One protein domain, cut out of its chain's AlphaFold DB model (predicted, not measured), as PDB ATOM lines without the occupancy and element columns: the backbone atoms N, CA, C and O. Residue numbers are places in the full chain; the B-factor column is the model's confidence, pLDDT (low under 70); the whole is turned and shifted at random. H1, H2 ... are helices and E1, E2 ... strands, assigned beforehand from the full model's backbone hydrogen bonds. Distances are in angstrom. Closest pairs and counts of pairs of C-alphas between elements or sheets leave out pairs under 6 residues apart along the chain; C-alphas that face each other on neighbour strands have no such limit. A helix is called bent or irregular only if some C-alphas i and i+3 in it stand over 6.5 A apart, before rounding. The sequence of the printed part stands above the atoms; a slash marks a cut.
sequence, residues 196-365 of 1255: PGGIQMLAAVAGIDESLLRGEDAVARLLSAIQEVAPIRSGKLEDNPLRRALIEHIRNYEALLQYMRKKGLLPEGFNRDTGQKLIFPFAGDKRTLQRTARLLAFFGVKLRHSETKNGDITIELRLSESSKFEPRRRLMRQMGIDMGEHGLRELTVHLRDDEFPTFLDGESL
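Overview. This is residues 196 to 365 of the 1255 residues of an uncharacterized protein of Acidobacteria bacterium (UniProt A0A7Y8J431). This is an elongated body with a helical end and a strand end, joined by the long helix H4: H1, H2 and H3 gather at the helical end, and H6 crosses H4 along its length. At the strand end H5 packs between two separate antiparallel ribbons, E1 with E4 and the hairpin E2 and E3, while E4 runs on into E5, which reaches back to H1; residues 360 to 365, with H7, stick out. The printed part has 170 residues with seven named helices and five named strands, in the order H1 H2 H3 H4 E1 H5 E2 E3 H6 E4 E5 H7, and its class is mixed, helices and strands. It is only just compact, close to loose, with a radius of gyration of the C-alphas of 18.6 A and spans of 62 by 36 by 28 A.

Arrangement. E2, residues 301 to 307, and E3, residues 313 to 319, are a hairpin of antiparallel strands at 158 degrees; N 302 and O 318, 2.8 A apart, are within hydrogen-bond range. The closest C-alphas of E2 and H5, residues 286 to 299, are Leu 303 and Ala 293, 5.6 A apart; H5 and E3 are near each other, with 5 pairs of C-alphas within 10 A. The closest C-alphas of H5 and E1, residues 276 to 281, are Thr 292 and Phe 280, 5.2 A apart. E1 is the antiparallel neighbour of E4, residues 346 to 351, at 161 degrees, with N 278 and O 349 within hydrogen-bond range at 2.8 A; E1 and E2 are apart. H6, residues 323 to 334, touches H5, closest at C-alphas Arg 328 and Phe 299, 5.3 A, at a steep tilt of 69.7 degrees, only just short of about perpendicular. The hub is H4, residues 241 to 262, which touches H6 about perpendicular, at 89 degrees, closest at C-alphas Asn 252 and Arg 328, 6.4 A. H4 touches H1, residues 198 to 206, opposite ways at a steep tilt of 39 degrees, closest at C-alphas Leu 246 and Val 205, 6.4 A. With residues 241 to 243 alone H4 touches H3, residues 218 to 229, closest at C-alphas Leu 242 and Ile 226, 6.1 A. H2, residues 210 to 213, touches H1, closest at C-alphas Glu 210 and Ala 203, 5.4 A, and touches H3 only at the corner, closest at C-alphas Leu 212 and Ala 218, 6.7 A. E5, residues 354 to 356, pairs with no named strand; its Asp 354 and Gly 198 of H1 are their closest C-alphas, 4.4 A apart. H7, residues 362 to 365, touches no helix. Every O i to N i+4 pair is within hydrogen-bond range in H1, H3 and H4, against 8 of 10 in H5 and 6 of 8 in H6; H2 and H7 are too short for such a pair.

Along the chain. H1 begins at C-alpha 198, (-25.128, 32.413, 55.101), and spans 12.6 A. H3 spans 17.0 A, H5 20.6 A and H6 17.8 A; H6 is irregular, with C-alphas 324 and 327 7.2 A apart. H4 is the longest helix, 30.9 A from C-alpha 241 at (-25.521, 15.133, 44.094) to C-alpha 262. E1 spans 16.1 A, E2 19.4 A, E3 19.5 A and E4 15.8 A. H2, E5 and H7 are short; H7 ends at C-alpha 365, (-19.456, 18.506, 67.279).

Size, cuts and confidence. The two C-alphas farthest apart, those of Lys 309 and Ser 364, are 65.2 A apart. The printed part has no cut. The links H3 to H4, H4 to E1 and H6 to E4 are long. The mean pLDDT of the printed part is 74.8, and 48 residues are under 70, among them residues 227 to 235, 306 to 315 and 339 to 344.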
ATOM      1  N   PRO A 196     -20.699  29.203  55.940       79.25
ATOM      2  CA  PRO A 196     -19.994  30.045  54.978       79.25
ATOM      3  C   PRO A 196     -20.921  30.463  53.825       79.25
ATOM      4  O   PRO A 196     -21.377  29.604  53.073       79.25
ATOM      5  N   GLY A 197     -21.194  31.766  53.699       74.50
ATOM      6  CA  GLY A 197     -22.120  32.340  52.708       74.50
ATOM      7  C   GLY A 197     -23.545  32.579  53.220       74.50
ATOM      8  O   GLY A 197     -24.374  33.127  52.493       74.50
ATOM      9  N   GLY A 198     -23.830  32.208  54.467       81.19
ATOM     10  CA  GLY A 198     -25.128  32.413  55.101       81.19
ATOM     11  C   GLY A 198     -26.199  31.389  54.713       81.19
ATOM     12  O   GLY A 198     -26.081  30.632  53.745       81.19
ATOM     13  N   ILE A 199     -27.278  31.371  55.494       80.19
ATOM     14  CA  ILE A 199     -28.392  30.429  55.352       80.19
ATOM     15  C   ILE A 199     -29.094  30.636  54.005       80.19
ATOM     16  O   ILE A 199     -29.416  29.656  53.346       80.19
ATOM     17  N   GLN A 200     -29.250  31.883  53.546       79.69
ATOM     18  CA  GLN A 200     -29.901  32.217  52.271       79.69
ATOM     19  C   GLN A 200     -29.220  31.570  51.052       79.69
ATOM     20  O   GLN A 200     -29.892  30.985  50.200       79.69
ATOM     21  N   MET A 201     -27.887  31.637  50.957       78.00
ATOM     22  CA  MET A 201     -27.173  31.029  49.827       78.00
ATOM     23  C   MET A 201     -27.195  29.503  49.908       78.00
ATOM     24  O   MET A 201     -27.343  28.838  48.884       78.00
ATOM     25  N   LEU A 202     -27.103  28.941  51.117       79.69
ATOM     26  CA  LEU A 202     -27.174  27.498  51.332       79.69
ATOM     27  C   LEU A 202     -28.577  26.946  51.020       79.69
ATOM     28  O   LEU A 202     -28.685  25.922  50.347       79.69
ATOM     29  N   ALA A 203     -29.636  27.650  51.419       77.31
ATOM     30  CA  ALA A 203     -31.029  27.370  51.067       77.31
ATOM     31  C   ALA A 203     -31.207  27.265  49.539       77.31
ATOM     32  O   ALA A 203     -31.722  26.265  49.036       77.31
ATOM     33  N   ALA A 204     -30.641  28.218  48.788       75.19
ATOM     34  CA  ALA A 204     -30.619  28.222  47.321       75.19
ATOM     35  C   ALA A 204     -29.694  27.159  46.675       75.19
ATOM     36  O   ALA A 204     -29.787  26.904  45.472       75.19
ATOM     37  N   VAL A 205     -28.789  26.523  47.431       77.12
ATOM     38  CA  VAL A 205     -28.071  25.304  46.994       77.12
ATOM     39  C   VAL A 205     -28.914  24.056  47.260       77.12
ATOM     40  O   VAL A 205     -28.840  23.101  46.488       77.12
ATOM     41  N   ALA A 206     -29.679  24.059  48.353       71.44
ATOM     42  CA  ALA A 206     -30.438  22.914  48.832       71.44
ATOM     43  C   ALA A 206     -31.820  22.751  48.185       71.44
ATOM     44  O   ALA A 206     -32.316  21.630  48.139       71.44
ATOM     45  N   GLY A 207     -32.419  23.835  47.680       68.62
ATOM     46  CA  GLY A 207     -33.813  23.840  47.223       68.62
ATOM     47  C   GLY A 207     -34.810  23.851  48.385       68.62
ATOM     48  O   GLY A 207     -35.859  23.233  48.290       68.62
ATOM     49  N   ILE A 208     -34.456  24.505  49.496       67.44
ATOM     50  CA  ILE A 208     -35.259  24.576  50.729       67.44
ATOM     51  C   ILE A 208     -35.588  26.051  50.996       67.44
ATOM     52  O   ILE A 208     -34.726  26.901  50.785       67.44
ATOM     53  N   ASP A 209     -36.785  26.366  51.497       65.75
ATOM     54  CA  ASP A 209     -37.110  27.709  52.002       65.75
ATOM     55  C   ASP A 209     -36.169  28.112  53.161       65.75
ATOM     56  O   ASP A 209     -35.965  27.366  54.125       65.75
ATOM     57  N   GLU A 210     -35.612  29.325  53.084       72.00
ATOM     58  CA  GLU A 210     -34.752  29.914  54.114       72.00
ATOM     59  C   GLU A 210     -35.432  29.935  55.496       72.00
ATOM     60  O   GLU A 210     -34.764  29.753  56.518       72.00
ATOM     61  N   SER A 211     -36.761  30.100  55.550       68.75
ATOM     62  CA  SER A 211     -37.528  30.130  56.802       68.75
ATOM     63  C   SER A 211     -37.389  28.831  57.611       68.75
ATOM     64  O   SER A 211     -37.261  28.865  58.839       68.75
ATOM     65  N   LEU A 212     -37.308  27.684  56.925       64.25
ATOM     66  CA  LEU A 212     -37.185  26.352  57.527       64.25
ATOM     67  C   LEU A 212     -35.798  26.110  58.138       64.25
ATOM     68  O   LEU A 212     -35.639  25.218  58.975       64.25
ATOM     69  N   LEU A 213     -34.803  26.903  57.736       70.19
ATOM     70  CA  LEU A 213     -33.398  26.776  58.116       70.19
ATOM     71  C   LEU A 213     -32.959  27.770  59.212       70.19
ATOM     72  O   LEU A 213     -31.780  27.814  59.555       70.19
ATOM     73  N   ARG A 214     -33.896  28.521  59.808       68.50
ATOM     74  CA  ARG A 214     -33.643  29.468  60.918       68.50
ATOM     75  C   ARG A 214     -34.061  28.963  62.315       68.50
ATOM     76  O   ARG A 214     -33.844  29.662  63.299       68.50
ATOM     77  N   GLY A 215     -34.678  27.781  62.424       66.44
ATOM     78  CA  GLY A 215     -35.107  27.182  63.703       66.44
ATOM     79  C   GLY A 215     -34.097  26.190  64.300       66.44
ATOM     80  O   GLY A 215     -33.218  25.713  63.594       66.44
ATOM     81  N   GLU A 216     -34.259  25.812  65.574       65.44
ATOM     82  CA  GLU A 216     -33.353  24.908  66.328       65.44
ATOM     83  C   GLU A 216     -33.081  23.548  65.638       65.44
ATOM     84  O   GLU A 216     -32.031  22.939  65.832       65.44
ATOM     85  N   ASP A 217     -33.999  23.091  64.780       68.00
ATOM     86  CA  ASP A 217     -33.875  21.849  64.006       68.00
ATOM     87  C   ASP A 217     -33.091  22.015  62.673       68.00
ATOM     88  O   ASP A 217     -32.999  21.060  61.899       68.00
ATOM     89  N   ALA A 218     -32.582  23.208  62.334       72.94
ATOM     90  CA  ALA A 218     -32.139  23.572  60.977       72.94
ATOM     91  C   ALA A 218     -31.094  22.622  60.364       72.94
ATOM     92  O   ALA A 218     -31.256  22.168  59.230       72.94
ATOM     93  N   VAL A 219     -30.052  22.263  61.121       76.38
ATOM     94  CA  VAL A 219     -29.023  21.321  60.644       76.38
ATOM     95  C   VAL A 219     -29.609  19.926  60.422       76.38
ATOM     96  O   VAL A 219     -29.241  19.255  59.463       76.38
ATOM     97  N   ALA A 220     -30.562  19.493  61.254       74.81
ATOM     98  CA  ALA A 220     -31.237  18.213  61.055       74.81
ATOM     99  C   ALA A 220     -32.086  18.228  59.775       74.81
ATOM    100  O   ALA A 220     -31.985  17.303  58.977       74.81
ATOM    101  N   ARG A 221     -32.834  19.311  59.517       74.56
ATOM    102  CA  ARG A 221     -33.621  19.497  58.280       74.56
ATOM    103  C   ARG A 221     -32.742  19.444  57.030       74.56
ATOM    104  O   ARG A 221     -33.049  18.697  56.105       74.56
ATOM    105  N   LEU A 222     -31.618  20.164  57.034       76.88
ATOM    106  CA  LEU A 222     -30.637  20.130  55.946       76.88
ATOM    107  C   LEU A 222     -30.093  18.711  55.704       76.88
ATOM    108  O   LEU A 222     -30.002  18.264  54.562       76.88
ATOM    109  N   LEU A 223     -29.736  17.990  56.769       77.88
ATOM    110  CA  LEU A 223     -29.202  16.630  56.668       77.88
ATOM    111  C   LEU A 223     -30.268  15.599  56.245       77.88
ATOM    112  O   LEU A 223     -29.930  14.675  55.505       77.88
ATOM    113  N   SER A 224     -31.539  15.776  56.633       72.62
ATOM    114  CA  SER A 224     -32.674  14.985  56.129       72.62
ATOM    115  C   SER A 224     -32.872  15.179  54.627       72.62
ATOM    116  O   SER A 224     -32.844  14.192  53.897       72.62
ATOM    117  N   ALA A 225     -32.942  16.424  54.142       69.00
ATOM    118  CA  ALA A 225     -33.094  16.716  52.712       69.00
ATOM    119  C   ALA A 225     -31.960  16.099  51.865       69.00
ATOM    120  O   ALA A 225     -32.188  15.568  50.777       69.00
ATOM    121  N   ILE A 226     -30.726  16.074  52.388       72.56
ATOM    122  CA  ILE A 226     -29.619  15.356  51.740       72.56
ATOM    123  C   ILE A 226     -29.908  13.846  51.665       72.56
ATOM    124  O   ILE A 226     -29.712  13.261  50.598       72.56
ATOM    125  N   GLN A 227     -30.372  13.204  52.745       68.81
ATOM    126  CA  GLN A 227     -30.718  11.773  52.734       68.81
ATOM    127  C   GLN A 227     -31.900  11.440  51.804       68.81
ATOM    128  O   GLN A 227     -31.876  10.389  51.162       68.81
ATOM    129  N   GLU A 228     -32.887  12.329  51.691       63.69
ATOM    130  CA  GLU A 228     -34.067  12.198  50.819       63.69
ATOM    131  C   GLU A 228     -33.715  12.295  49.322       63.69
ATOM    132  O   GLU A 228     -34.321  11.621  48.480       63.69
ATOM    133  N   VAL A 229     -32.695  13.082  48.960       63.00
ATOM    134  CA  VAL A 229     -32.127  13.071  47.601       63.00
ATOM    135  C   VAL A 229     -31.446  11.729  47.319       63.00
ATOM    136  O   VAL A 229     -31.778  11.079  46.328       63.00
ATOM    137  N   ALA A 230     -30.534  11.286  48.191       63.41
ATOM    138  CA  ALA A 230     -29.951   9.944  48.139       63.41
ATOM    139  C   ALA A 230     -29.379   9.525  49.511       63.41
ATOM    140  O   ALA A 230     -28.651  10.305  50.137       63.41
ATOM    141  N   PRO A 231     -29.605   8.286  49.983       64.88
ATOM    142  CA  PRO A 231     -29.146   7.875  51.305       64.88
ATOM    143  C   PRO A 231     -27.611   7.864  51.361       64.88
ATOM    144  O   PRO A 231     -26.954   7.226  50.538       64.88
ATOM    145  N   ILE A 232     -27.029   8.552  52.349       58.75
ATOM    146  CA  ILE A 232     -25.573   8.752  52.481       58.75
ATOM    147  C   ILE A 232     -24.895   7.462  52.985       58.75
ATOM    148  O   ILE A 232     -24.441   7.374  54.122       58.75
ATOM    149  N   ARG A 233     -24.857   6.429  52.138       59.38
ATOM    150  CA  ARG A 233     -24.373   5.080  52.482       59.38
ATOM    151  C   ARG A 233     -22.863   4.898  52.300       59.38
ATOM    152  O   ARG A 233     -22.313   3.937  52.827       59.38
ATOM    153  N   SER A 234     -22.178   5.796  51.584       60.56
ATOM    154  CA  SER A 234     -20.736   5.686  51.327       60.56
ATOM    155  C   SER A 234     -19.957   6.987  51.568       60.56
ATOM    156  O   SER A 234     -20.499   8.097  51.622       60.56
ATOM    157  N   GLY A 235     -18.637   6.847  51.716       61.59
ATOM    158  CA  GLY A 235     -17.702   7.971  51.799       61.59
ATOM    159  C   GLY A 235     -17.477   8.704  50.470       61.59
ATOM    160  O   GLY A 235     -16.836   9.754  50.470       61.59
ATOM    161  N   LYS A 236     -17.990   8.190  49.344       72.56
ATOM    162  CA  LYS A 236     -17.892   8.858  48.042       72.56
ATOM    163  C   LYS A 236     -18.832  10.063  47.987       72.56
ATOM    164  O   LYS A 236     -19.925  10.067  48.549       72.56
ATOM    165  N   LEU A 237     -18.388  11.094  47.276       70.88
ATOM    166  CA  LEU A 237     -19.156  12.320  47.034       70.88
ATOM    167  C   LEU A 237     -20.049  12.223  45.790       70.88
ATOM    168  O   LEU A 237     -20.811  13.138  45.519       70.88
ATOM    169  N   GLU A 238     -19.936  11.153  45.009       69.19
ATOM    170  CA  GLU A 238     -20.639  10.999  43.730       69.19
ATOM    171  C   GLU A 238     -22.031  10.382  43.920       69.19
ATOM    172  O   GLU A 238     -22.968  10.769  43.232       69.19
ATOM    173  N   ASP A 239     -22.180   9.530  44.937       72.00
ATOM    174  CA  ASP A 239     -23.408   8.820  45.316       72.00
ATOM    175  C   ASP A 239     -24.563   9.744  45.767       72.00
ATOM    176  O   ASP A 239     -25.694   9.287  45.909       72.00
ATOM    177  N   ASN A 240     -24.302  11.034  46.028       75.94
ATOM    178  CA  ASN A 240     -25.327  12.016  46.389       75.94
ATOM    179  C   ASN A 240     -25.011  13.404  45.782       75.94
ATOM    180  O   ASN A 240     -24.061  14.065  46.223       75.94
ATOM    181  N   PRO A 241     -25.808  13.889  44.807       77.75
ATOM    182  CA  PRO A 241     -25.521  15.133  44.094       77.75
ATOM    183  C   PRO A 241     -25.729  16.394  44.947       77.75
ATOM    184  O   PRO A 241     -24.993  17.365  44.765       77.75
ATOM    185  N   LEU A 242     -26.668  16.392  45.900       79.00
ATOM    186  CA  LEU A 242     -26.915  17.540  46.781       79.00
ATOM    187  C   LEU A 242     -25.784  17.702  47.813       79.00
ATOM    188  O   LEU A 242     -25.220  18.786  47.960       79.00
ATOM    189  N   ARG A 243     -25.360  16.604  48.450       83.00
ATOM    190  CA  ARG A 243     -24.179  16.547  49.331       83.00
ATOM    191  C   ARG A 243     -22.934  17.106  48.635       83.00
ATOM    192  O   ARG A 243     -22.180  17.877  49.231       83.00
ATOM    193  N   ARG A 244     -22.735  16.732  47.366       83.88
ATOM    194  CA  ARG A 244     -21.659  17.253  46.511       83.88
ATOM    195  C   ARG A 244     -21.803  18.752  46.269       83.88
ATOM    196  O   ARG A 244     -20.832  19.471  46.486       83.88
ATOM    197  N   ALA A 245     -22.984  19.214  45.861       81.44
ATOM    198  CA  ALA A 245     -23.248  20.622  45.568       81.44
ATOM    199  C   ALA A 245     -23.024  21.533  46.788       81.44
ATOM    200  O   ALA A 245     -22.425  22.596  46.644       81.44
ATOM    201  N   LEU A 246     -23.419  21.100  47.990       84.56
ATOM    202  CA  LEU A 246     -23.205  21.839  49.240       84.56
ATOM    203  C   LEU A 246     -21.716  21.954  49.604       84.56
ATOM    204  O   LEU A 246     -21.229  23.049  49.881       84.56
ATOM    205  N   ILE A 247     -20.957  20.854  49.537       85.94
ATOM    206  CA  ILE A 247     -19.500  20.875  49.776       85.94
ATOM    207  C   ILE A 247     -18.773  21.702  48.699       85.94
ATOM    208  O   ILE A 247     -17.806  22.406  48.993       85.94
ATOM    209  N   GLU A 248     -19.233  21.644  47.448       85.00
ATOM    210  CA  GLU A 248     -18.696  22.439  46.344       85.00
ATOM    211  C   GLU A 248     -19.014  23.937  46.497       85.00
ATOM    212  O   GLU A 248     -18.140  24.765  46.230       85.00
ATOM    213  N   HIS A 249     -20.195  24.299  47.002       86.62
ATOM    214  CA  HIS A 249     -20.553  25.675  47.353       86.62
ATOM    215  C   HIS A 249     -19.640  26.223  48.460       86.62
ATOM    216  O   HIS A 249     -18.934  27.206  48.224       86.62
ATOM    217  N   ILE A 250     -19.563  25.536  49.612       85.94
ATOM    218  CA  ILE A 250     -18.735  25.936  50.768       85.94
ATOM    219  C   ILE A 250     -17.282  26.193  50.337       85.94
ATOM    220  O   ILE A 250     -16.725  27.260  50.601       85.94
ATOM    221  N   ARG A 251     -16.680  25.260  49.586       87.31
ATOM    222  CA  ARG A 251     -15.295  25.393  49.100       87.31
ATOM    223  C   ARG A 251     -15.104  26.546  48.116       87.31
ATOM    224  O   ARG A 251     -14.057  27.192  48.145       87.31
ATOM    225  N   ASN A 252     -16.067  26.811  47.230       86.00
ATOM    226  CA  ASN A 252     -15.964  27.936  46.294       86.00
ATOM    227  C   ASN A 252     -16.159  29.289  46.997       86.00
ATOM    228  O   ASN A 252     -15.492  30.249  46.613       86.00
ATOM    229  N   TYR A 253     -16.990  29.367  48.041       87.00
ATOM    230  CA  TYR A 253     -17.142  30.574  48.857       87.00
ATOM    231  C   TYR A 253     -15.900  30.845  49.726       87.00
ATOM    232  O   TYR A 253     -15.359  31.952  49.699       87.00
ATOM    233  N   GLU A 254     -15.345  29.831  50.401       84.56
ATOM    234  CA  GLU A 254     -14.066  29.970  51.118       84.56
ATOM    235  C   GLU A 254     -12.928  30.402  50.164       84.56
ATOM    236  O   GLU A 254     -12.133  31.289  50.491       84.56
ATOM    237  N   ALA A 255     -12.884  29.851  48.944       85.75
ATOM    238  CA  ALA A 255     -11.932  30.263  47.911       85.75
ATOM    239  C   ALA A 255     -12.170  31.698  47.395       85.75
ATOM    240  O   ALA A 255     -11.199  32.386  47.067       85.75
ATOM    241  N   LEU A 256     -13.422  32.169  47.343       86.19
ATOM    242  CA  LEU A 256     -13.769  33.554  47.003       86.19
ATOM    243  C   LEU A 256     -13.252  34.518  48.078       86.19
ATOM    244  O   LEU A 256     -12.546  35.470  47.741       86.19
ATOM    245  N   LEU A 257     -13.502  34.245  49.364       84.31
ATOM    246  CA  LEU A 257     -12.988  35.063  50.471       84.31
ATOM    247  C   LEU A 257     -11.451  35.120  50.479       84.31
ATOM    248  O   LEU A 257     -10.866  36.203  50.588       84.31
ATOM    249  N   GLN A 258     -10.776  33.980  50.287       84.69
ATOM    250  CA  GLN A 258      -9.312  33.930  50.166       84.69
ATOM    251  C   GLN A 258      -8.804  34.733  48.957       84.69
ATOM    252  O   GLN A 258      -7.816  35.466  49.073       84.69
ATOM    253  N   TYR A 259      -9.481  34.641  47.807       87.12
ATOM    254  CA  TYR A 259      -9.150  35.417  46.611       87.12
ATOM    255  C   TYR A 259      -9.327  36.923  46.849       87.12
ATOM    256  O   TYR A 259      -8.422  37.703  46.544       87.12
ATOM    257  N   MET A 260     -10.450  37.340  47.438       85.44
ATOM    258  CA  MET A 260     -10.760  38.744  47.711       85.44
ATOM    259  C   MET A 260      -9.802  39.357  48.738       85.44
ATOM    260  O   MET A 260      -9.325  40.473  48.512       85.44
ATOM    261  N   ARG A 261      -9.419  38.616  49.790       85.19
ATOM    262  CA  ARG A 261      -8.343  39.011  50.718       85.19
ATOM    263  C   ARG A 261      -7.003  39.154  49.982       85.19
ATOM    264  O   ARG A 261      -6.380  40.206  50.058       85.19
ATOM    265  N   LYS A 262      -6.594  38.159  49.182       86.62
ATOM    266  CA  LYS A 262      -5.329  38.181  48.411       86.62
ATOM    267  C   LYS A 262      -5.279  39.257  47.309       86.62
ATOM    268  O   LYS A 262      -4.199  39.566  46.807       86.62
ATOM    269  N   LYS A 263      -6.421  39.818  46.901       85.00
ATOM    270  CA  LYS A 263      -6.522  40.870  45.872       85.00
ATOM    271  C   LYS A 263      -6.839  42.268  46.414       85.00
ATOM    272  O   LYS A 263      -6.954  43.183  45.597       85.00
ATOM    273  N   GLY A 264      -6.956  42.442  47.735       80.75
ATOM    274  CA  GLY A 264      -7.302  43.730  48.351       80.75
ATOM    275  C   GLY A 264      -8.702  44.216  47.962       80.75
ATOM    276  O   GLY A 264      -8.885  45.389  47.648       80.75
ATOM    277  N   LEU A 265      -9.673  43.297  47.874       82.75
ATOM    278  CA  LEU A 265     -11.059  43.610  47.500       82.75
ATOM    279  C   LEU A 265     -11.977  43.796  48.721       82.75
ATOM    280  O   LEU A 265     -12.956  44.537  48.609       82.75
ATOM    281  N   LEU A 266     -11.646  43.155  49.850       82.44
ATOM    282  CA  LEU A 266     -12.304  43.329  51.152       82.44
ATOM    283  C   LEU A 266     -11.805  44.613  51.848       82.44
ATOM    284  O   LEU A 266     -10.614  44.910  51.728       82.44
ATOM    285  N   PRO A 267     -12.659  45.342  52.589       77.38
ATOM    286  CA  PRO A 267     -12.231  46.464  53.426       77.38
ATOM    287  C   PRO A 267     -11.334  46.059  54.602       77.38
ATOM    288  O   PRO A 267     -11.385  44.932  55.102       77.38
ATOM    289  N   GLU A 268     -10.548  47.019  55.080       69.12
ATOM    290  CA  GLU A 268      -9.836  46.918  56.354       69.12
ATOM    291  C   GLU A 268     -10.870  46.876  57.493       69.12
ATOM    292  O   GLU A 268     -11.783  47.696  57.539       69.12
ATOM    293  N   GLY A 269     -10.779  45.864  58.365       65.38
ATOM    294  CA  GLY A 269     -11.781  45.608  59.409       65.38
ATOM    295  C   GLY A 269     -12.983  44.736  59.004       65.38
ATOM    296  O   GLY A 269     -13.901  44.601  59.805       65.38
ATOM    297  N   PHE A 270     -13.005  44.117  57.812       76.56
ATOM    298  CA  PHE A 270     -14.068  43.167  57.429       76.56
ATOM    299  C   PHE A 270     -14.222  42.018  58.447       76.56
ATOM    300  O   PHE A 270     -13.321  41.180  58.571       76.56
ATOM    301  N   ASN A 271     -15.385  41.952  59.109       74.31
ATOM    302  CA  ASN A 271     -15.825  40.794  59.888       74.31
ATOM    303  C   ASN A 271     -16.832  39.939  59.091       74.31
ATOM    304  O   ASN A 271     -17.586  40.460  58.269       74.31
ATOM    305  N   ARG A 272     -16.840  38.624  59.339       73.50
ATOM    306  CA  ARG A 272     -17.729  37.647  58.685       73.50
ATOM    307  C   ARG A 272     -19.136  37.686  59.287       73.50
ATOM    308  O   ARG A 272     -20.114  37.655  58.545       73.50
ATOM    309  N   ASP A 273     -19.206  37.825  60.609       66.44
ATOM    310  CA  ASP A 273     -20.414  37.595  61.416       66.44
ATOM    311  C   ASP A 273     -21.392  38.784  61.382       66.44
ATOM    312  O   ASP A 273     -22.602  38.613  61.464       66.44
ATOM    313  N   THR A 274     -20.884  40.012  61.216       68.31
ATOM    314  CA  THR A 274     -21.729  41.214  61.051       68.31
ATOM    315  C   THR A 274     -22.267  41.372  59.627       68.31
ATOM    316  O   THR A 274     -23.168  42.175  59.390       68.31
ATOM    317  N   GLY A 275     -21.669  40.658  58.668       69.38
ATOM    318  CA  GLY A 275     -21.883  40.838  57.237       69.38
ATOM    319  C   GLY A 275     -21.397  42.184  56.681       69.38
ATOM    320  O   GLY A 275     -21.200  43.168  57.396       69.38
ATOM    321  N   GLN A 276     -21.218  42.251  55.360       77.56
ATOM    322  CA  GLN A 276     -20.994  43.508  54.646       77.56
ATOM    323  C   GLN A 276     -21.569  43.463  53.224       77.56
ATOM    324  O   GLN A 276     -21.447  42.467  52.508       77.56
ATOM    325  N   LYS A 277     -22.208  44.559  52.795       79.50
ATOM    326  CA  LYS A 277     -22.599  44.782  51.395       79.50
ATOM    327  C   LYS A 277     -21.440  45.468  50.669       79.50
ATOM    328  O   LYS A 277     -21.009  46.544  51.075       79.50
ATOM    329  N   LEU A 278     -20.936  44.853  49.604       82.69
ATOM    330  CA  LEU A 278     -19.868  45.382  48.758       82.69
ATOM    331  C   LEU A 278     -20.422  45.667  47.361       82.69
ATOM    332  O   LEU A 278     -21.072  44.811  46.767       82.69
ATOM    333  N   ILE A 279     -20.152  46.862  46.839       82.19
ATOM    334  CA  ILE A 279     -20.637  47.314  45.530       82.19
ATOM    335  C   ILE A 279     -19.448  47.445  44.574       82.19
ATOM    336  O   ILE A 279     -18.425  48.052  44.906       82.19
ATOM    337  N   PHE A 280     -19.584  46.862  43.384       84.56
ATOM    338  CA  PHE A 280     -18.590  46.872  42.313       84.56
ATOM    339  C   PHE A 280     -19.253  47.405  41.032       84.56
ATOM    340  O   PHE A 280     -19.844  46.624  40.282       84.56
ATOM    341  N   PRO A 281     -19.224  48.726  40.781       80.56
ATOM    342  CA  PRO A 281     -19.911  49.310  39.638       80.56
ATOM    343  C   PRO A 281     -19.213  48.966  38.316       80.56
ATOM    344  O   PRO A 281     -18.004  48.706  38.266       80.56
ATOM    345  N   PHE A 282     -19.993  48.974  37.236       76.69
ATOM    346  CA  PHE A 282     -19.508  48.813  35.864       76.69
ATOM    347  C   PHE A 282     -19.071  50.143  35.231       76.69
ATOM    348  O   PHE A 282     -18.321  50.121  34.264       76.69
ATOM    349  N   ALA A 283     -19.469  51.286  35.796       69.12
ATOM    350  CA  ALA A 283     -18.979  52.613  35.423       69.12
ATOM    351  C   ALA A 283     -18.125  53.217  36.552       69.12
ATOM    352  O   ALA A 283     -18.388  52.982  37.731       69.12
ATOM    353  N   GLY A 284     -17.106  54.001  36.199       70.19
ATOM    354  CA  GLY A 284     -16.226  54.664  37.163       70.19
ATOM    355  C   GLY A 284     -14.797  54.817  36.653       70.19
ATOM    356  O   GLY A 284     -14.509  54.624  35.475       70.19
ATOM    357  N   ASP A 285     -13.887  55.160  37.562       72.00
ATOM    358  CA  ASP A 285     -12.480  55.373  37.235       72.00
ATOM    359  C   ASP A 285     -11.736  54.061  36.896       72.00
ATOM    360  O   ASP A 285     -12.169  52.947  37.211       72.00
ATOM    361  N   LYS A 286     -10.541  54.187  36.306       71.69
ATOM    362  CA  LYS A 286      -9.699  53.047  35.902       71.69
ATOM    363  C   LYS A 286      -9.334  52.111  37.069       71.69
ATOM    364  O   LYS A 286      -9.118  50.920  36.833       71.69
ATOM    365  N   ARG A 287      -9.278  52.599  38.316       74.38
ATOM    366  CA  ARG A 287      -9.061  51.790  39.532       74.38
ATOM    367  C   ARG A 287     -10.310  50.991  39.901       74.38
ATOM    368  O   ARG A 287     -10.188  49.802  40.202       74.38
ATOM    369  N   THR A 288     -11.491  51.599  39.835       77.44
ATOM    370  CA  THR A 288     -12.778  50.945  40.122       77.44
ATOM    371  C   THR A 288     -13.119  49.890  39.073       77.44
ATOM    372  O   THR A 288     -13.389  48.747  39.436       77.44
ATOM    373  N   LEU A 289     -12.956  50.195  37.780       76.75
ATOM    374  CA  LEU A 289     -13.118  49.210  36.702       76.75
ATOM    375  C   LEU A 289     -12.162  48.016  36.866       76.75
ATOM    376  O   LEU A 289     -12.561  46.863  36.692       76.75
ATOM    377  N   GLN A 290     -10.913  48.257  37.288       79.88
ATOM    378  CA  GLN A 290      -9.994  47.175  37.654       79.88
ATOM    379  C   GLN A 290     -10.436  46.394  38.900       79.88
ATOM    380  O   GLN A 290     -10.162  45.195  38.970       79.88
ATOM    381  N   ARG A 291     -11.095  47.019  39.883       82.19
ATOM    382  CA  ARG A 291     -11.636  46.337  41.072       82.19
ATOM    383  C   ARG A 291     -12.745  45.359  40.671       82.19
ATOM    384  O   ARG A 291     -12.663  44.184  41.028       82.19
ATOM    385  N   THR A 292     -13.700  45.809  39.856       83.12
ATOM    386  CA  THR A 292     -14.793  44.991  39.299       83.12
ATOM    387  C   THR A 292     -14.252  43.866  38.406       83.12
ATOM    388  O   THR A 292     -14.602  42.700  38.589       83.12
ATOM    389  N   ALA A 293     -13.296  44.161  37.516       81.19
ATOM    390  CA  ALA A 293     -12.660  43.153  36.662       81.19
ATOM    391  C   ALA A 293     -11.855  42.095  37.449       81.19
ATOM    392  O   ALA A 293     -11.826  40.928  37.054       81.19
ATOM    393  N   ARG A 294     -11.223  42.462  38.577       85.81
ATOM    394  CA  ARG A 294     -10.537  41.505  39.470       85.81
ATOM    395  C   ARG A 294     -11.523  40.540  40.128       85.81
ATOM    396  O   ARG A 294     -11.217  39.357  40.191       85.81
ATOM    397  N   LEU A 295     -12.689  41.011  40.580       85.69
ATOM    398  CA  LEU A 295     -13.739  40.140  41.123       85.69
ATOM    399  C   LEU A 295     -14.248  39.158  40.052       85.69
ATOM    400  O   LEU A 295     -14.212  37.945  40.253       85.69
ATOM    401  N   LEU A 296     -14.641  39.675  38.886       84.75
ATOM    402  CA  LEU A 296     -15.177  38.885  37.770       84.75
ATOM    403  C   LEU A 296     -14.208  37.805  37.254       84.75
ATOM    404  O   LEU A 296     -14.635  36.707  36.883       84.75
ATOM    405  N   ALA A 297     -12.898  38.056  37.327       85.81
ATOM    406  CA  ALA A 297     -11.873  37.083  36.955       85.81
ATOM    407  C   ALA A 297     -11.879  35.800  37.817       85.81
ATOM    408  O   ALA A 297     -11.431  34.756  37.339       85.81
ATOM    409  N   PHE A 298     -12.401  35.826  39.052       86.50
ATOM    410  CA  PHE A 298     -12.579  34.610  39.864       86.50
ATOM    411  C   PHE A 298     -13.606  33.654  39.237       86.50
ATOM    412  O   PHE A 298     -13.378  32.439  39.189       86.50
ATOM    413  N   PHE A 299     -14.691  34.220  38.699       85.69
ATOM    414  CA  PHE A 299     -15.822  33.537  38.060       85.69
ATOM    415  C   PHE A 299     -15.572  33.161  36.588       85.69
ATOM    416  O   PHE A 299     -16.448  32.597  35.934       85.69
ATOM    417  N   GLY A 300     -14.383  33.458  36.053       82.06
ATOM    418  CA  GLY A 300     -14.040  33.200  34.652       82.06
ATOM    419  C   GLY A 300     -14.649  34.200  33.667       82.06
ATOM    420  O   GLY A 300     -14.666  33.925  32.466       82.06
ATOM    421  N   VAL A 301     -15.137  35.347  34.150       84.12
ATOM    422  CA  VAL A 301     -15.652  36.446  33.325       84.12
ATOM    423  C   VAL A 301     -14.520  37.439  33.054       84.12
ATOM    424  O   VAL A 301     -13.859  37.920  33.974       84.12
ATOM    425  N   LYS A 302     -14.295  37.768  31.781       82.00
ATOM    426  CA  LYS A 302     -13.369  38.820  31.349       82.00
ATOM    427  C   LYS A 302     -14.161  40.072  30.986       82.00
ATOM    428  O   LYS A 302     -14.860  40.078  29.977       82.00
ATOM    429  N   LEU A 303     -14.004  41.126  31.781       80.44
ATOM    430  CA  LEU A 303     -14.491  42.464  31.452       80.44
ATOM    431  C   LEU A 303     -13.529  43.123  30.457       80.44
ATOM    432  O   LEU A 303     -12.332  43.247  30.726       80.44
ATOM    433  N   ARG A 304     -14.058  43.543  29.309       73.56
ATOM    434  CA  ARG A 304     -13.399  44.411  28.329       73.56
ATOM    435  C   ARG A 304     -14.113  45.756  28.281       73.56
ATOM    436  O   ARG A 304     -15.331  45.818  28.395       73.56
ATOM    437  N   HIS A 305     -13.332  46.812  28.098       72.12
ATOM    438  CA  HIS A 305     -13.790  48.194  28.011       72.12
ATOM    439  C   HIS A 305     -13.353  48.750  26.656       72.12
ATOM    440  O   HIS A 305     -12.151  48.805  26.383       72.12
ATOM    441  N   SER A 306     -14.307  49.145  25.819       63.88
ATOM    442  CA  SER A 306     -14.064  49.809  24.538       63.88
ATOM    443  C   SER A 306     -14.765  51.160  24.519       63.88
ATOM    444  O   SER A 306     -15.991  51.248  24.493       63.88
ATOM    445  N   GLU A 307     -13.962  52.212  24.532       61.22
ATOM    446  CA  GLU A 307     -14.402  53.594  24.388       61.22
ATOM    447  C   GLU A 307     -14.609  53.877  22.895       61.22
ATOM    448  O   GLU A 307     -13.711  53.644  22.080       61.22
ATOM    449  N   THR A 308     -15.816  54.286  22.510       61.00
ATOM    450  CA  THR A 308     -16.116  54.620  21.110       61.00
ATOM    451  C   THR A 308     -15.644  56.037  20.777       61.00
ATOM    452  O   THR A 308     -15.417  56.859  21.661       61.00
ATOM    453  N   LYS A 309     -15.541  56.365  19.481       55.50
ATOM    454  CA  LYS A 309     -15.098  57.696  19.019       55.50
ATOM    455  C   LYS A 309     -16.007  58.864  19.450       55.50
ATOM    456  O   LYS A 309     -15.602  60.008  19.284       55.50
ATOM    457  N   ASN A 310     -17.191  58.578  19.996       51.25
ATOM    458  CA  ASN A 310     -18.145  59.572  20.493       51.25
ATOM    459  C   ASN A 310     -18.066  59.777  22.021       51.25
ATOM    460  O   ASN A 310     -18.793  60.609  22.552       51.25
ATOM    461  N   GLY A 311     -17.218  59.022  22.731       55.88
ATOM    462  CA  GLY A 311     -17.136  59.026  24.197       55.88
ATOM    463  C   GLY A 311     -18.047  58.006  24.895       55.88
ATOM    464  O   GLY A 311     -17.914  57.808  26.100       55.88
ATOM    465  N   ASP A 312     -18.924  57.305  24.165       52.66
ATOM    466  CA  ASP A 312     -19.734  56.231  24.750       52.66
ATOM    467  C   ASP A 312     -18.847  55.041  25.145       52.66
ATOM    468  O   ASP A 312     -18.142  54.454  24.310       52.66
ATOM    469  N   ILE A 313     -18.901  54.674  26.427       62.78
ATOM    470  CA  ILE A 313     -18.184  53.536  27.006       62.78
ATOM    471  C   ILE A 313     -18.989  52.257  26.764       62.78
ATOM    472  O   ILE A 313     -20.069  52.068  27.323       62.78
ATOM    473  N   THR A 314     -18.426  51.335  25.982       62.69
ATOM    474  CA  THR A 314     -18.988  49.990  25.779       62.69
ATOM    475  C   THR A 314     -18.272  48.979  26.669       62.69
ATOM    476  O   THR A 314     -17.041  48.958  26.737       62.69
ATOM    477  N   ILE A 315     -19.039  48.107  27.324       68.81
ATOM    478  CA  ILE A 315     -18.516  47.078  28.231       68.81
ATOM    479  C   ILE A 315     -18.887  45.705  27.678       68.81
ATOM    480  O   ILE A 315     -20.059  45.351  27.588       68.81
ATOM    481  N   GLU A 316     -17.876  44.922  27.312       71.44
ATOM    482  CA  GLU A 316     -18.036  43.572  26.777       71.44
ATOM    483  C   GLU A 316     -17.644  42.547  27.852       71.44
ATOM    484  O   GLU A 316     -16.491  42.486  28.288       71.44
ATOM    485  N   LEU A 317     -18.599  41.719  28.280       77.31
ATOM    486  CA  LEU A 317     -18.399  40.683  29.297       77.31
ATOM    487  C   LEU A 317     -18.243  39.313  28.622       77.31
ATOM    488  O   LEU A 317     -19.223  38.663  28.267       77.31
ATOM    489  N   ARG A 318     -16.999  38.849  28.441       77.19
ATOM    490  CA  ARG A 318     -16.717  37.539  27.826       77.19
ATOM    491  C   ARG A 318     -16.596  36.438  28.880       77.19
ATOM    492  O   ARG A 318     -15.669  36.447  29.693       77.19
ATOM    493  N   LEU A 319     -17.496  35.460  28.831       79.31
ATOM    494  CA  LEU A 319     -17.428  34.226  29.617       79.31
ATOM    495  C   LEU A 319     -16.305  33.305  29.103       79.31
ATOM    496  O   LEU A 319     -16.088  33.189  27.900       79.31
ATOM    497  N   SER A 320     -15.594  32.625  30.005       78.69
ATOM    498  CA  SER A 320     -14.675  31.540  29.635       78.69
ATOM    499  C   SER A 320     -15.421  30.215  29.464       78.69
ATOM    500  O   SER A 320     -16.142  29.784  30.360       78.69
ATOM    501  N   GLU A 321     -15.187  29.518  28.357       72.12
ATOM    502  CA  GLU A 321     -15.791  28.207  28.058       72.12
ATOM    503  C   GLU A 321     -15.256  27.059  28.937       72.12
ATOM    504  O   GLU A 321     -15.791  25.954  28.914       72.12
ATOM    505  N   SER A 322     -14.214  27.287  29.749       76.69
ATOM    506  CA  SER A 322     -13.638  26.224  30.578       76.69
ATOM    507  C   SER A 322     -14.597  25.786  31.690       76.69
ATOM    508  O   SER A 322     -14.929  26.564  32.589       76.69
ATOM    509  N   SER A 323     -14.947  24.497  31.688       71.06
ATOM    510  CA  SER A 323     -15.778  23.830  32.705       71.06
ATOM    511  C   SER A 323     -15.307  24.056  34.148       71.06
ATOM    512  O   SER A 323     -16.122  24.066  35.067       71.06
ATOM    513  N   LYS A 324     -14.012  24.336  34.354       75.50
ATOM    514  CA  LYS A 324     -13.407  24.678  35.655       75.50
ATOM    515  C   LYS A 324     -14.003  25.928  36.324       75.50
ATOM    516  O   LYS A 324     -13.805  26.108  37.522       75.50
ATOM    517  N   PHE A 325     -14.711  26.785  35.584       80.94
ATOM    518  CA  PHE A 325     -15.401  27.956  36.138       80.94
ATOM    519  C   PHE A 325     -16.889  27.728  36.432       80.94
ATOM    520  O   PHE A 325     -17.484  28.540  37.139       80.94
ATOM    521  N   GLU A 326     -17.503  26.639  35.958       78.62
ATOM    522  CA  GLU A 326     -18.952  26.436  36.104       78.62
ATOM    523  C   GLU A 326     -19.437  26.366  37.569       78.62
ATOM    524  O   GLU A 326     -20.416  27.045  37.885       78.62
ATOM    525  N   PRO A 327     -18.736  25.697  38.511       77.31
ATOM    526  CA  PRO A 327     -19.106  25.740  39.930       77.31
ATOM    527  C   PRO A 327     -19.102  27.159  40.515       77.31
ATOM    528  O   PRO A 327     -19.944  27.510  41.339       77.31
ATOM    529  N   ARG A 328     -18.197  28.022  40.037       84.94
ATOM    530  CA  ARG A 328     -18.117  29.423  40.470       84.94
ATOM    531  C   ARG A 328     -19.219  30.269  39.841       84.94
ATOM    532  O   ARG A 328     -19.804  31.092  40.532       84.94
ATOM    533  N   ARG A 329     -19.566  30.039  38.570       83.56
ATOM    534  CA  ARG A 329     -20.742  30.665  37.935       83.56
ATOM    535  C   ARG A 329     -22.062  30.231  38.576       83.56
ATOM    536  O   ARG A 329     -23.042  30.969  38.506       83.56
ATOM    537  N   ARG A 330     -22.106  29.057  39.211       79.81
ATOM    538  CA  ARG A 330     -23.229  28.639  40.062       79.81
ATOM    539  C   ARG A 330     -23.268  29.434  41.372       79.81
ATOM    540  O   ARG A 330     -24.306  30.017  41.657       79.81
ATOM    541  N   LEU A 331     -22.137  29.563  42.076       82.69
ATOM    542  CA  LEU A 331     -22.021  30.436  43.257       82.69
ATOM    543  C   LEU A 331     -22.418  31.892  42.940       82.69
ATOM    544  O   LEU A 331     -23.147  32.504  43.706       82.69
ATOM    545  N   MET A 332     -21.995  32.435  41.796       81.88
ATOM    546  CA  MET A 332     -22.344  33.796  41.362       81.88
ATOM    547  C   MET A 332     -23.863  34.006  41.256       81.88
ATOM    548  O   MET A 332     -24.385  34.951  41.841       81.88
ATOM    549  N   ARG A 333     -24.579  33.073  40.612       80.81
ATOM    550  CA  ARG A 333     -26.052  33.080  40.554       80.81
ATOM    551  C   ARG A 333     -26.693  32.945  41.940       80.81
ATOM    552  O   ARG A 333     -27.668  33.624  42.223       80.81
ATOM    553  N   GLN A 334     -26.114  32.130  42.823       75.56
ATOM    554  CA  GLN A 334     -26.581  31.956  44.210       75.56
ATOM    555  C   GLN A 334     -26.374  33.200  45.094       75.56
ATOM    556  O   GLN A 334     -27.076  33.353  46.085       75.56
ATOM    557  N   MET A 335     -25.480  34.121  44.714       75.56
ATOM    558  CA  MET A 335     -25.361  35.455  45.325       75.56
ATOM    559  C   MET A 335     -26.374  36.477  44.761       75.56
ATOM    560  O   MET A 335     -26.260  37.663  45.059       75.56
ATOM    561  N   GLY A 336     -27.329  36.051  43.924       70.88
ATOM    562  CA  GLY A 336     -28.301  36.932  43.269       70.88
ATOM    563  C   GLY A 336     -27.766  37.672  42.037       70.88
ATOM    564  O   GLY A 336     -28.386  38.633  41.598       70.88
ATOM    565  N   ILE A 337     -26.622  37.254  41.479       75.75
ATOM    566  CA  ILE A 337     -26.025  37.873  40.287       75.75
ATOM    567  C   ILE A 337     -26.337  37.020  39.054       75.75
ATOM    568  O   ILE A 337     -25.649  36.032  38.772       75.75
ATOM    569  N   ASP A 338     -27.352  37.432  38.295       70.81
ATOM    570  CA  ASP A 338     -27.469  37.062  36.884       70.81
ATOM    571  C   ASP A 338     -26.568  37.979  36.030       70.81
ATOM    572  O   ASP A 338     -26.238  39.101  36.409       70.81
ATOM    573  N   MET A 339     -26.136  37.481  34.876       67.31
ATOM    574  CA  MET A 339     -25.364  38.206  33.864       67.31
ATOM    575  C   MET A 339     -26.155  38.383  32.556       67.31
ATOM    576  O   MET A 339     -25.648  39.013  31.629       67.31
ATOM    577  N   GLY A 340     -27.364  37.814  32.456       62.16
ATOM    578  CA  GLY A 340     -28.296  38.037  31.345       62.16
ATOM    579  C   GLY A 340     -29.130  39.319  31.470       62.16
ATOM    580  O   GLY A 340     -29.713  39.760  30.481       62.16
ATOM    581  N   GLU A 341     -29.180  39.934  32.656       63.31
ATOM    582  CA  GLU A 341     -30.042  41.086  32.936       63.31
ATOM    583  C   GLU A 341     -29.637  42.336  32.127       63.31
ATOM    584  O   GLU A 341     -28.508  42.837  32.186       63.31
ATOM    585  N   HIS A 342     -30.583  42.864  31.348       56.47
ATOM    586  CA  HIS A 342     -30.357  44.002  30.461       56.47
ATOM    587  C   HIS A 342     -30.268  45.329  31.228       56.47
ATOM    588  O   HIS A 342     -31.271  46.003  31.449       56.47
ATOM    589  N   GLY A 343     -29.041  45.751  31.550       59.69
ATOM    590  CA  GLY A 343     -28.762  47.093  32.076       59.69
ATOM    591  C   GLY A 343     -28.013  47.148  33.407       59.69
ATOM    592  O   GLY A 343     -27.960  48.225  33.998       59.69
ATOM    593  N   LEU A 344     -27.427  46.032  33.863       66.88
ATOM    594  CA  LEU A 344     -26.559  45.938  35.047       66.88
ATOM    595  C   LEU A 344     -25.563  47.111  35.153       66.88
ATOM    596  O   LEU A 344     -24.572  47.180  34.425       66.88
ATOM    597  N   ARG A 345     -25.812  48.032  36.096       70.81
ATOM    598  CA  ARG A 345     -24.938  49.192  36.378       70.81
ATOM    599  C   ARG A 345     -23.883  48.894  37.440       70.81
ATOM    600  O   ARG A 345     -22.804  49.486  37.423       70.81
ATOM    601  N   GLU A 346     -24.172  47.960  38.338       79.19
ATOM    602  CA  GLU A 346     -23.281  47.534  39.413       79.19
ATOM    603  C   GLU A 346     -23.526  46.084  39.826       79.19
ATOM    604  O   GLU A 346     -24.625  45.559  39.670       79.19
ATOM    605  N   LEU A 347     -22.494  45.449  40.383       79.50
ATOM    606  CA  LEU A 347     -22.611  44.181  41.094       79.50
ATOM    607  C   LEU A 347     -22.652  44.463  42.595       79.50
ATOM    608  O   LEU A 347     -21.651  44.883  43.182       79.50
ATOM    609  N   THR A 348     -23.793  44.200  43.223       78.88
ATOM    610  CA  THR A 348     -23.884  44.063  44.680       78.88
ATOM    611  C   THR A 348     -23.470  42.640  45.061       78.88
ATOM    612  O   THR A 348     -24.014  41.673  44.540       78.88
ATOM    613  N   VAL A 349     -22.537  42.505  46.005       79.50
ATOM    614  CA  VAL A 349     -22.218  41.242  46.685       79.50
ATOM    615  C   VAL A 349     -22.465  41.439  48.174       79.50
ATOM    616  O   VAL A 349     -21.868  42.324  48.788       79.50
ATOM    617  N   HIS A 350     -23.315  40.612  48.777       79.44
ATOM    618  CA  HIS A 350     -23.436  40.543  50.230       79.44
ATOM    619  C   HIS A 350     -22.586  39.375  50.735       79.44
ATOM    620  O   HIS A 350     -22.835  38.228  50.375       79.44
ATOM    621  N   LEU A 351     -21.555  39.673  51.525       80.44
ATOM    622  CA  LEU A 351     -20.726  38.667  52.185       80.44
ATOM    623  C   LEU A 351     -21.078  38.668  53.666       80.44
ATOM    624  O   LEU A 351     -20.790  39.645  54.358       80.44
ATOM    625  N   ARG A 352     -21.694  37.588  54.136       80.88
ATOM    626  CA  ARG A 352     -21.893  37.289  55.553       80.88
ATOM    627  C   ARG A 352     -21.803  35.786  55.750       80.88
ATOM    628  O   ARG A 352     -22.095  35.033  54.822       80.88
ATOM    629  N   ASP A 353     -21.457  35.379  56.958       81.94
ATOM    630  CA  ASP A 353     -21.686  34.015  57.408       81.94
ATOM    631  C   ASP A 353     -22.754  34.062  58.499       81.94
ATOM    632  O   ASP A 353     -22.681  34.895  59.399       81.94
ATOM    633  N   ASP A 354     -23.752  33.188  58.396       78.06
ATOM    634  CA  ASP A 354     -24.796  33.032  59.414       78.06
ATOM    635  C   ASP A 354     -24.421  31.870  60.342       78.06
ATOM    636  O   ASP A 354     -23.648  30.990  59.957       78.06
ATOM    637  N   GLU A 355     -24.995  31.798  61.540       75.81
ATOM    638  CA  GLU A 355     -24.891  30.608  62.389       75.81
ATOM    639  C   GLU A 355     -26.169  29.769  62.321       75.81
ATOM    640  O   GLU A 355     -27.270  30.271  62.548       75.81
ATOM    641  N   PHE A 356     -26.031  28.464  62.066       73.38
ATOM    642  CA  PHE A 356     -27.108  27.529  62.371       73.38
ATOM    643  C   PHE A 356     -27.202  27.328  63.889       73.38
ATOM    644  O   PHE A 356     -26.188  26.977  64.500       73.38
ATOM    645  N   PRO A 357     -28.391  27.421  64.506       68.25
ATOM    646  CA  PRO A 357     -28.572  26.910  65.857       68.25
ATOM    647  C   PRO A 357     -28.351  25.389  65.857       68.25
ATOM    648  O   PRO A 357     -28.879  24.663  65.010       68.25
ATOM    649  N   THR A 358     -27.563  24.903  66.814       70.88
ATOM    650  CA  THR A 358     -27.288  23.477  67.005       70.88
ATOM    651  C   THR A 358     -27.548  23.066  68.445       70.88
ATOM    652  O   THR A 358     -27.178  23.758  69.387       70.88
ATOM    653  N   PHE A 359     -28.148  21.889  68.621       70.00
ATOM    654  CA  PHE A 359     -28.378  21.268  69.932       70.00
ATOM    655  C   PHE A 359     -27.106  20.627  70.535       70.00
ATOM    656  O   PHE A 359     -27.171  19.971  71.573       70.00
ATOM    657  N   LEU A 360     -25.972  20.765  69.843       69.00
ATOM    658  CA  LEU A 360     -24.617  20.455  70.291       69.00
ATOM    659  C   LEU A 360     -23.787  21.726  70.123       69.00
ATOM    660  O   LEU A 360     -23.934  22.418  69.112       69.00
ATOM    661  N   ASP A 361     -22.883  21.993  71.056       69.06
ATOM    662  CA  ASP A 361     -21.888  23.046  70.896       69.06
ATOM    663  C   ASP A 361     -20.845  22.682  69.819       69.06
ATOM    664  O   ASP A 361     -20.668  21.516  69.431       69.06
ATOM    665  N   GLY A 362     -20.124  23.696  69.338       64.81
ATOM    666  CA  GLY A 362     -19.118  23.528  68.291       64.81
ATOM    667  C   GLY A 362     -17.943  22.625  68.690       64.81
ATOM    668  O   GLY A 362     -17.339  21.996  67.816       64.81
ATOM    669  N   GLU A 363     -17.617  22.507  69.982       67.56
ATOM    670  CA  GLU A 363     -16.534  21.642  70.445       67.56
ATOM    671  C   GLU A 363     -16.978  20.179  70.546       67.56
ATOM    672  O   GLU A 363     -16.265  19.305  70.050       67.56
ATOM    673  N   SER A 364     -18.169  19.892  71.075       69.00
ATOM    674  CA  SER A 364     -18.761  18.547  71.064       69.00
ATOM    675  C   SER A 364     -18.931  18.020  69.642       69.00
ATOM    676  O   SER A 364     -18.512  16.898  69.353       69.00
ATOM    677  N   LEU A 365     -19.428  18.843  68.710       71.25
ATOM    678  CA  LEU A 365     -19.456  18.506  67.279       71.25
ATOM    679  C   LEU A 365     -18.061  18.160  66.740       71.25
ATOM    680  O   LEU A 365     -17.886  17.161  66.040       71.25
TER     681      LEU A 365